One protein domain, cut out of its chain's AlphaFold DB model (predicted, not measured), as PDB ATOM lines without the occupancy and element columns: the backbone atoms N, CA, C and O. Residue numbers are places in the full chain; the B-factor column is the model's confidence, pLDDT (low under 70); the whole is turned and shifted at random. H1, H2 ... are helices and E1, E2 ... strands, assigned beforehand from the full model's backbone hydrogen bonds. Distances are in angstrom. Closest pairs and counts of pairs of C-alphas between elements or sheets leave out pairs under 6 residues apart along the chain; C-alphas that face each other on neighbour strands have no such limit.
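What this domain is: This is residues 1 to 52 of the 62 residues of an uncharacterized protein of Mesorhizobium sp. LNJC398B00 (UniProt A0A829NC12). A long, thin loop of chain is drawn out into a rod: at one end the strands E1 and E2, from the two ends of the printed part, lie side by side as a small two-stranded ribbon, and at the other end the helices H1 and H2 run opposite ways. The tip at the helix end, residues 19 to 25, far from the ribbon, stands free. The 52 printed residues hold two named strands and two named helices in the order E1, H1, H2, E2, with an antiparallel sheet E1 - E2, and the class is mixed. The whole is loose, with a radius of gyration of the C-alphas of 13.6 A and spans of 44 by 20 by 12 A.

Where its parts are: Find C-alpha 3 at (4.351, 98.848, 111.734), where strand E1, residues 3 to 6, begins its 10.2 A. Helix H1, residues 13 to 20, starts at C-alpha 13 at (17.525, 84.626, 100.391) and is 10.7 A long. Helix H2, residues 24 to 35, runs 16.8 A. Strand E2, residues 48 to 52, covers 11.5 A and ends at C-alpha 52 at (3.976, 103.026, 112.039).

How they stand to each other: Look first at E1 and E2, antiparallel neighbours at 152 degrees, where N 4 and O 51 are 2.9 A apart and N 48 and O 6 are 2.8 A apart, both within hydrogen-bond range. H1 and H2 form a helical hairpin and only just touch, with 3 pairs of C-alphas within 8 A; H2 does so with residues 26 to 30 alone. Their closest C-alphas, of Phe 18 and Thr 26, are 6.8 A apart. They run opposite ways at a steep tilt of 39 degrees. In H1 and H2 every O i to N i+4 pair is within hydrogen-bond range. E1 and H2 are apart, as are H1 and E2.

The domain as a whole: The two C-alphas farthest apart, of Met 1 and Gly 23, are 44.6 A apart. The printed part has no cut. H2 to E2 is a long link of 12 residues, 36 to 47, and no printed residue is under 70 in pLDDT.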
ATOM      1  N   MET A   1      -0.337  99.203 118.361       79.06
ATOM      2  CA  MET A   1       0.627  99.832 117.431       79.06
ATOM      3  C   MET A   1       1.036  98.832 116.366       79.06
ATOM      4  O   MET A   1       1.442  97.725 116.704       79.06
ATOM      5  N   ALA A   2       0.880  99.196 115.097       90.44
ATOM      6  CA  ALA A   2       1.243  98.373 113.947       90.44
ATOM      7  C   ALA A   2       2.355  99.074 113.156       90.44
ATOM      8  O   ALA A   2       2.409 100.300 113.120       90.44
ATOM      9  N   ASN A   3       3.253  98.311 112.537       93.44
ATOM     10  CA  ASN A   3       4.351  98.848 111.734       93.44
ATOM     11  C   ASN A   3       4.319  98.226 110.340       93.44
ATOM     12  O   ASN A   3       4.180  97.009 110.217       93.44
ATOM     13  N   LEU A   4       4.503  99.057 109.317       93.81
ATOM     14  CA  LEU A   4       4.662  98.638 107.931       93.81
ATOM     15  C   LEU A   4       6.150  98.613 107.583       93.81
ATOM     16  O   LEU A   4       6.858  99.602 107.797       93.81
ATOM     17  N   TYR A   5       6.611  97.494 107.027       94.19
ATOM     18  CA  TYR A   5       7.991  97.312 106.594       94.19
ATOM     19  C   TYR A   5       8.052  96.937 105.117       94.19
ATOM     20  O   TYR A   5       7.240  96.146 104.642       94.19
ATOM     21  N   TYR A   6       9.054  97.466 104.426       93.50
ATOM     22  CA  TYR A   6       9.467  97.022 103.104       93.50
ATOM     23  C   TYR A   6      10.671  96.086 103.233       93.50
ATOM     24  O   TYR A   6      11.589  96.345 104.012       93.50
ATOM     25  N   GLN A   7      10.677  95.003 102.463       93.88
ATOM     26  CA  GLN A   7      11.764  94.035 102.441       93.88
ATOM     27  C   GLN A   7      12.003  93.600 100.994       93.88
ATOM     28  O   GLN A   7      11.180  92.908 100.402       93.88
ATOM     29  N   ALA A   8      13.121  94.050 100.422       89.75
ATOM     30  CA  ALA A   8      13.462  93.788  99.023       89.75
ATOM     31  C   ALA A   8      13.836  92.319  98.775       89.75
ATOM     32  O   ALA A   8      13.555  91.771  97.713       89.75
ATOM     33  N   THR A   9      14.472  91.680  99.757       89.44
ATOM     34  CA  THR A   9      14.941  90.294  99.672       89.44
ATOM     35  C   THR A   9      14.130  89.396 100.600       89.44
ATOM     36  O   THR A   9      14.009  89.734 101.779       89.44
ATOM     37  N   PRO A  10      13.635  88.232 100.138       90.81
ATOM     38  CA  PRO A  10      12.945  87.282 101.004       90.81
ATOM     39  C   PRO A  10      13.796  86.895 102.226       90.81
ATOM     40  O   PRO A  10      15.018  86.785 102.090       90.81
ATOM     41  N   PRO A  11      13.186  86.597 103.390       90.06
ATOM     42  CA  PRO A  11      13.926  86.187 104.587       90.06
ATOM     43  C   PRO A  11      14.866  84.988 104.379       90.06
ATOM     44  O   PRO A  11      15.881  84.876 105.059       90.06
ATOM     45  N   SER A  12      14.553  84.102 103.426       93.75
ATOM     46  CA  SER A  12      15.347  82.912 103.096       93.75
ATOM     47  C   SER A  12      16.451  83.146 102.058       93.75
ATOM     48  O   SER A  12      17.187  82.208 101.759       93.75
ATOM     49  N   TYR A  13      16.612  84.359 101.513       93.75
ATOM     50  CA  TYR A  13      17.525  84.626 100.391       93.75
ATOM     51  C   TYR A  13      18.959  84.137 100.641       93.75
ATOM     52  O   TYR A  13      19.517  83.412  99.822       93.75
ATOM     53  N   LEU A  14      19.562  84.490 101.782       94.50
ATOM     54  CA  LEU A  14      20.935  84.073 102.090       94.50
ATOM     55  C   LEU A  14      21.045  82.564 102.327       94.50
ATOM     56  O   LEU A  14      22.019  81.957 101.894       94.50
ATOM     57  N   GLN A  15      20.040  81.951 102.962       95.31
ATOM     58  CA  GLN A  15      20.003  80.499 103.135       95.31
ATOM     59  C   GLN A  15      19.997  79.793 101.780       95.31
ATOM     60  O   GLN A  15      20.825  78.916 101.556       95.31
ATOM     61  N   ASP A  16      19.121  80.213 100.867       96.25
ATOM     62  CA  ASP A  16      19.053  79.665  99.513       96.25
ATOM     63  C   ASP A  16      20.404  79.781  98.793       96.25
ATOM     64  O   ASP A  16      20.927  78.780  98.295       96.25
ATOM     65  N   ARG A  17      21.041  80.963  98.833       95.88
ATOM     66  CA  ARG A  17      22.371  81.163  98.234       95.88
ATOM     67  C   ARG A  17      23.438  80.260  98.848       95.88
ATOM     68  O   ARG A  17      24.236  79.704  98.104       95.88
ATOM     69  N   PHE A  18      23.455  80.073 100.165       96.31
ATOM     70  CA  PHE A  18      24.465  79.231 100.818       96.31
ATOM     71  C   PHE A  18      24.205  77.728 100.653       96.31
ATOM     72  O   PHE A  18      25.148  76.934 100.668       96.31
ATOM     73  N   CYS A  19      22.949  77.323 100.457       96.62
ATOM     74  CA  CYS A  19      22.599  75.934 100.175       96.62
ATOM     75  C   CYS A  19      22.910  75.545  98.723       96.62
ATOM     76  O   CYS A  19      23.425  74.447  98.487       96.62
ATOM     77  N   THR A  20      22.615  76.424  97.763       96.88
ATOM     78  CA  THR A  20      22.611  76.081  96.331       96.88
ATOM     79  C   THR A  20      23.847  76.557  95.569       96.88
ATOM     80  O   THR A  20      24.306  75.850  94.671       96.88
ATOM     81  N   ALA A  21      24.430  77.708  95.922       96.56
ATOM     82  CA  ALA A  21      25.599  78.243  95.229       96.56
ATOM     83  C   ALA A  21      26.910  77.644  95.766       96.56
ATOM     84  O   ALA A  21      26.993  77.171  96.904       96.56
ATOM     85  N   LYS A  22      27.947  77.635  94.919       96.19
ATOM     86  CA  LYS A  22      29.296  77.137  95.231       96.19
ATOM     87  C   LYS A  22      30.353  78.066  94.636       96.19
ATOM     88  O   LYS A  22      30.098  78.746  93.644       96.19
ATOM     89  N   GLY A  23      31.552  78.043  95.213       97.31
ATOM     90  CA  GLY A  23      32.730  78.728  94.681       97.31
ATOM     91  C   GLY A  23      33.036  80.080  95.338       97.31
ATOM     92  O   GLY A  23      32.315  80.514  96.240       97.31
ATOM     93  N   PRO A  24      34.091  80.767  94.861       98.12
ATOM     94  CA  PRO A  24      34.719  81.881  95.574       98.12
ATOM     95  C   PRO A  24      33.782  83.048  95.897       98.12
ATOM     96  O   PRO A  24      33.925  83.691  96.933       98.12
ATOM     97  N   ASP A  25      32.804  83.328  95.037       97.38
ATOM     98  CA  ASP A  25      31.851  84.417  95.271       97.38
ATOM     99  C   ASP A  25      30.823  84.076  96.355       97.38
ATOM    100  O   ASP A  25      30.391  84.961  97.095       97.38
ATOM    101  N   THR A  26      30.492  82.789  96.517       97.50
ATOM    102  CA  THR A  26      29.660  82.324  97.638       97.50
ATOM    103  C   THR A  26      30.418  82.492  98.953       97.50
ATOM    104  O   THR A  26      29.857  83.013  99.917       97.50
ATOM    105  N   ASP A  27      31.708  82.147  98.971       97.38
ATOM    106  CA  ASP A  27      32.567  82.293 100.152       97.38
ATOM    107  C   ASP A  27      32.751  83.767 100.538       97.38
ATOM    108  O   ASP A  27      32.651  84.129 101.714       97.38
ATOM    109  N   ARG A  28      32.945  84.646  99.547       98.00
ATOM    110  CA  ARG A  28      33.006  86.104  99.747       98.00
ATOM    111  C   ARG A  28      31.703  86.646 100.324       98.00
ATOM    112  O   ARG A  28      31.739  87.401 101.294       98.00
ATOM    113  N   LEU A  29      30.557  86.252  99.766       96.94
ATOM    114  CA  LEU A  29      29.249  86.663 100.281       96.94
ATOM    115  C   LEU A  29      29.041  86.180 101.721       96.94
ATOM    116  O   LEU A  29      28.590  86.956 102.567       96.94
ATOM    117  N   TYR A  30      29.391  84.929 102.021       96.81
ATOM    118  CA  TYR A  30      29.307  84.381 103.373       96.81
ATOM    119  C   TYR A  30      30.190  85.164 104.349       96.81
ATOM    120  O   TYR A  30      29.731  85.563 105.418       96.81
ATOM    121  N   PHE A  31      31.435  85.456 103.966       97.38
ATOM    122  CA  PHE A  31      32.340  86.266 104.775       97.38
ATOM    123  C   PHE A  31      31.757  87.656 105.057       97.38
ATOM    124  O   PHE A  31      31.685  88.056 106.218       97.38
ATOM    125  N   LEU A  32      31.296  88.376 104.030       96.81
ATOM    126  CA  LEU A  32      30.735  89.720 104.194       96.81
ATOM    127  C   LEU A  32      29.500  89.708 105.099       96.81
ATOM    128  O   LEU A  32      29.427  90.463 106.063       96.81
ATOM    129  N   THR A  33      28.544  88.821 104.821       94.50
ATOM    130  CA  THR A  33      27.267  88.756 105.552       94.50
ATOM    131  C   THR A  33      27.415  88.251 106.986       94.50
ATOM    132  O   THR A  33      26.657  88.685 107.847       94.50
ATOM    133  N   LYS A  34      28.409  87.399 107.279       94.31
ATOM    134  CA  LYS A  34      28.699  86.926 108.643       94.31
ATOM    135  C   LYS A  34      29.317  88.010 109.535       94.31
ATOM    136  O   LYS A  34      29.123  87.969 110.747       94.31
ATOM    137  N   HIS A  35      30.063  88.952 108.960       96.56
ATOM    138  CA  HIS A  35      30.691  90.053 109.704       96.56
ATOM    139  C   HIS A  35      29.871  91.349 109.664       96.56
ATOM    140  O   HIS A  35      30.188  92.304 110.373       96.56
ATOM    141  N   LEU A  36      28.814  91.392 108.855       94.62
ATOM    142  CA  LEU A  36      27.912  92.527 108.778       94.62
ATOM    143  C   LEU A  36      27.047  92.603 110.044       94.62
ATOM    144  O   LEU A  36      26.184  91.758 110.273       94.62
ATOM    145  N   ASN A  37      27.250  93.646 110.847       95.38
ATOM    146  CA  ASN A  37      26.421  93.931 112.013       95.38
ATOM    147  C   ASN A  37      25.406  95.034 111.688       95.38
ATOM    148  O   ASN A  37      25.783  96.189 111.505       95.38
ATOM    149  N   LEU A  38      24.124  94.672 111.638       92.62
ATOM    150  CA  LEU A  38      23.023  95.605 111.377       92.62
ATOM    151  C   LEU A  38      22.241  95.978 112.641       92.62
ATOM    152  O   LEU A  38      21.273  96.733 112.544       92.62
ATOM    153  N   ALA A  39      22.628  95.465 113.811       95.56
ATOM    154  CA  ALA A  39      21.906  95.707 115.051       95.56
ATOM    155  C   ALA A  39      21.800  97.211 115.342       95.56
ATOM    156  O   ALA A  39      22.800  97.929 115.345       95.56
ATOM    157  N   GLY A  40      20.575  97.688 115.570       94.19
ATOM    158  CA  GLY A  40      20.308  99.104 115.843       94.19
ATOM    159  C   GLY A  40      20.381 100.031 114.623       94.19
ATOM    160  O   GLY A  40      20.160 101.230 114.773       94.19
ATOM    161  N   THR A  41      20.650  99.506 113.426       93.88
ATOM    162  CA  THR A  41      20.592 100.275 112.172       93.88
ATOM    163  C   THR A  41      19.194 100.212 111.553       93.88
ATOM    164  O   THR A  41      18.391  99.335 111.869       93.88
ATOM    165  N   GLU A  42      18.903 101.098 110.601       91.12
ATOM    166  CA  GLU A  42      17.648 101.057 109.832       91.12
ATOM    167  C   GLU A  42      17.502  99.793 108.972       91.12
ATOM    168  O   GLU A  42      16.389  99.438 108.590       91.12
ATOM    169  N   ALA A  43      18.612  99.106 108.688       89.81
ATOM    170  CA  ALA A  43      18.649  97.861 107.931       89.81
ATOM    171  C   ALA A  43      18.548  96.608 108.822       89.81
ATOM    172  O   ALA A  43      18.641  95.490 108.308       89.81
ATOM    173  N   ASP A  44      18.360  96.760 110.140       92.00
ATOM    174  CA  ASP A  44      18.238  95.629 111.060       92.00
ATOM    175  C   ASP A  44      17.143  94.654 110.597       92.00
ATOM    176  O   ASP A  44      16.036  95.036 110.197       92.00
ATOM    177  N   ARG A  45      17.462  93.359 110.643       90.94
ATOM    178  CA  ARG A  45      16.632  92.266 110.115       90.94
ATOM    179  C   ARG A  45      16.255  92.427 108.637       90.94
ATOM    180  O   ARG A  45      15.235  91.879 108.216       90.94
ATOM    181  N   TRP A  46      17.073  93.131 107.855       91.75
ATOM    182  CA  TRP A  46      16.933  93.259 106.401       91.75
ATOM    183  C   TRP A  46      15.563  93.798 105.977       91.75
ATOM    184  O   TRP A  46      14.959  93.315 105.014       91.75
ATOM    185  N   LYS A  47      15.042  94.768 106.731       92.44
ATOM    186  CA  LYS A  47      13.752  95.401 106.462       92.44
ATOM    187  C   LYS A  47      13.803  96.886 106.784       92.44
ATOM    188  O   LYS A  47      14.326  97.281 107.817       92.44
ATOM    189  N   LEU A  48      13.186  97.690 105.932       92.62
ATOM    190  CA  LEU A  48      13.083  99.131 106.108       92.62
ATOM    191  C   LEU A  48      11.707  99.478 106.675       92.62
ATOM    192  O   LEU A  48      10.686  99.053 106.129       92.62
ATOM    193  N   LYS A  49      11.650 100.243 107.767       93.44
ATOM    194  CA  LYS A  49      10.376 100.741 108.305       93.44
ATOM    195  C   LYS A  49       9.844 101.852 107.400       93.44
ATOM    196  O   LYS A  49      10.495 102.875 107.248       93.44
ATOM    197  N   VAL A  50       8.648 101.664 106.847       94.69
ATOM    198  CA  VAL A  50       7.996 102.655 105.972       94.69
ATOM    199  C   VAL A  50       7.036 103.532 106.769       94.69
ATOM    200  O   VAL A  50       7.001 104.744 106.596       94.69
ATOM    201  N   ALA A  51       6.258 102.923 107.669       94.50
ATOM    202  CA  ALA A  51       5.286 103.631 108.494       94.50
ATOM    203  C   ALA A  51       5.044 102.904 109.825       94.50
ATOM    204  O   ALA A  51       5.351 101.718 109.982       94.50
ATOM    205  N   GLY A  52       4.466 103.611 110.794       93.56
ATOM    206  CA  GLY A  52       3.976 103.026 112.039       93.56
ATOM    207  C   GLY A  52       2.762 103.783 112.564       93.56
ATOM    208  O   GLY A  52       2.661 104.990 112.369       93.56
TER     209      GLY A  52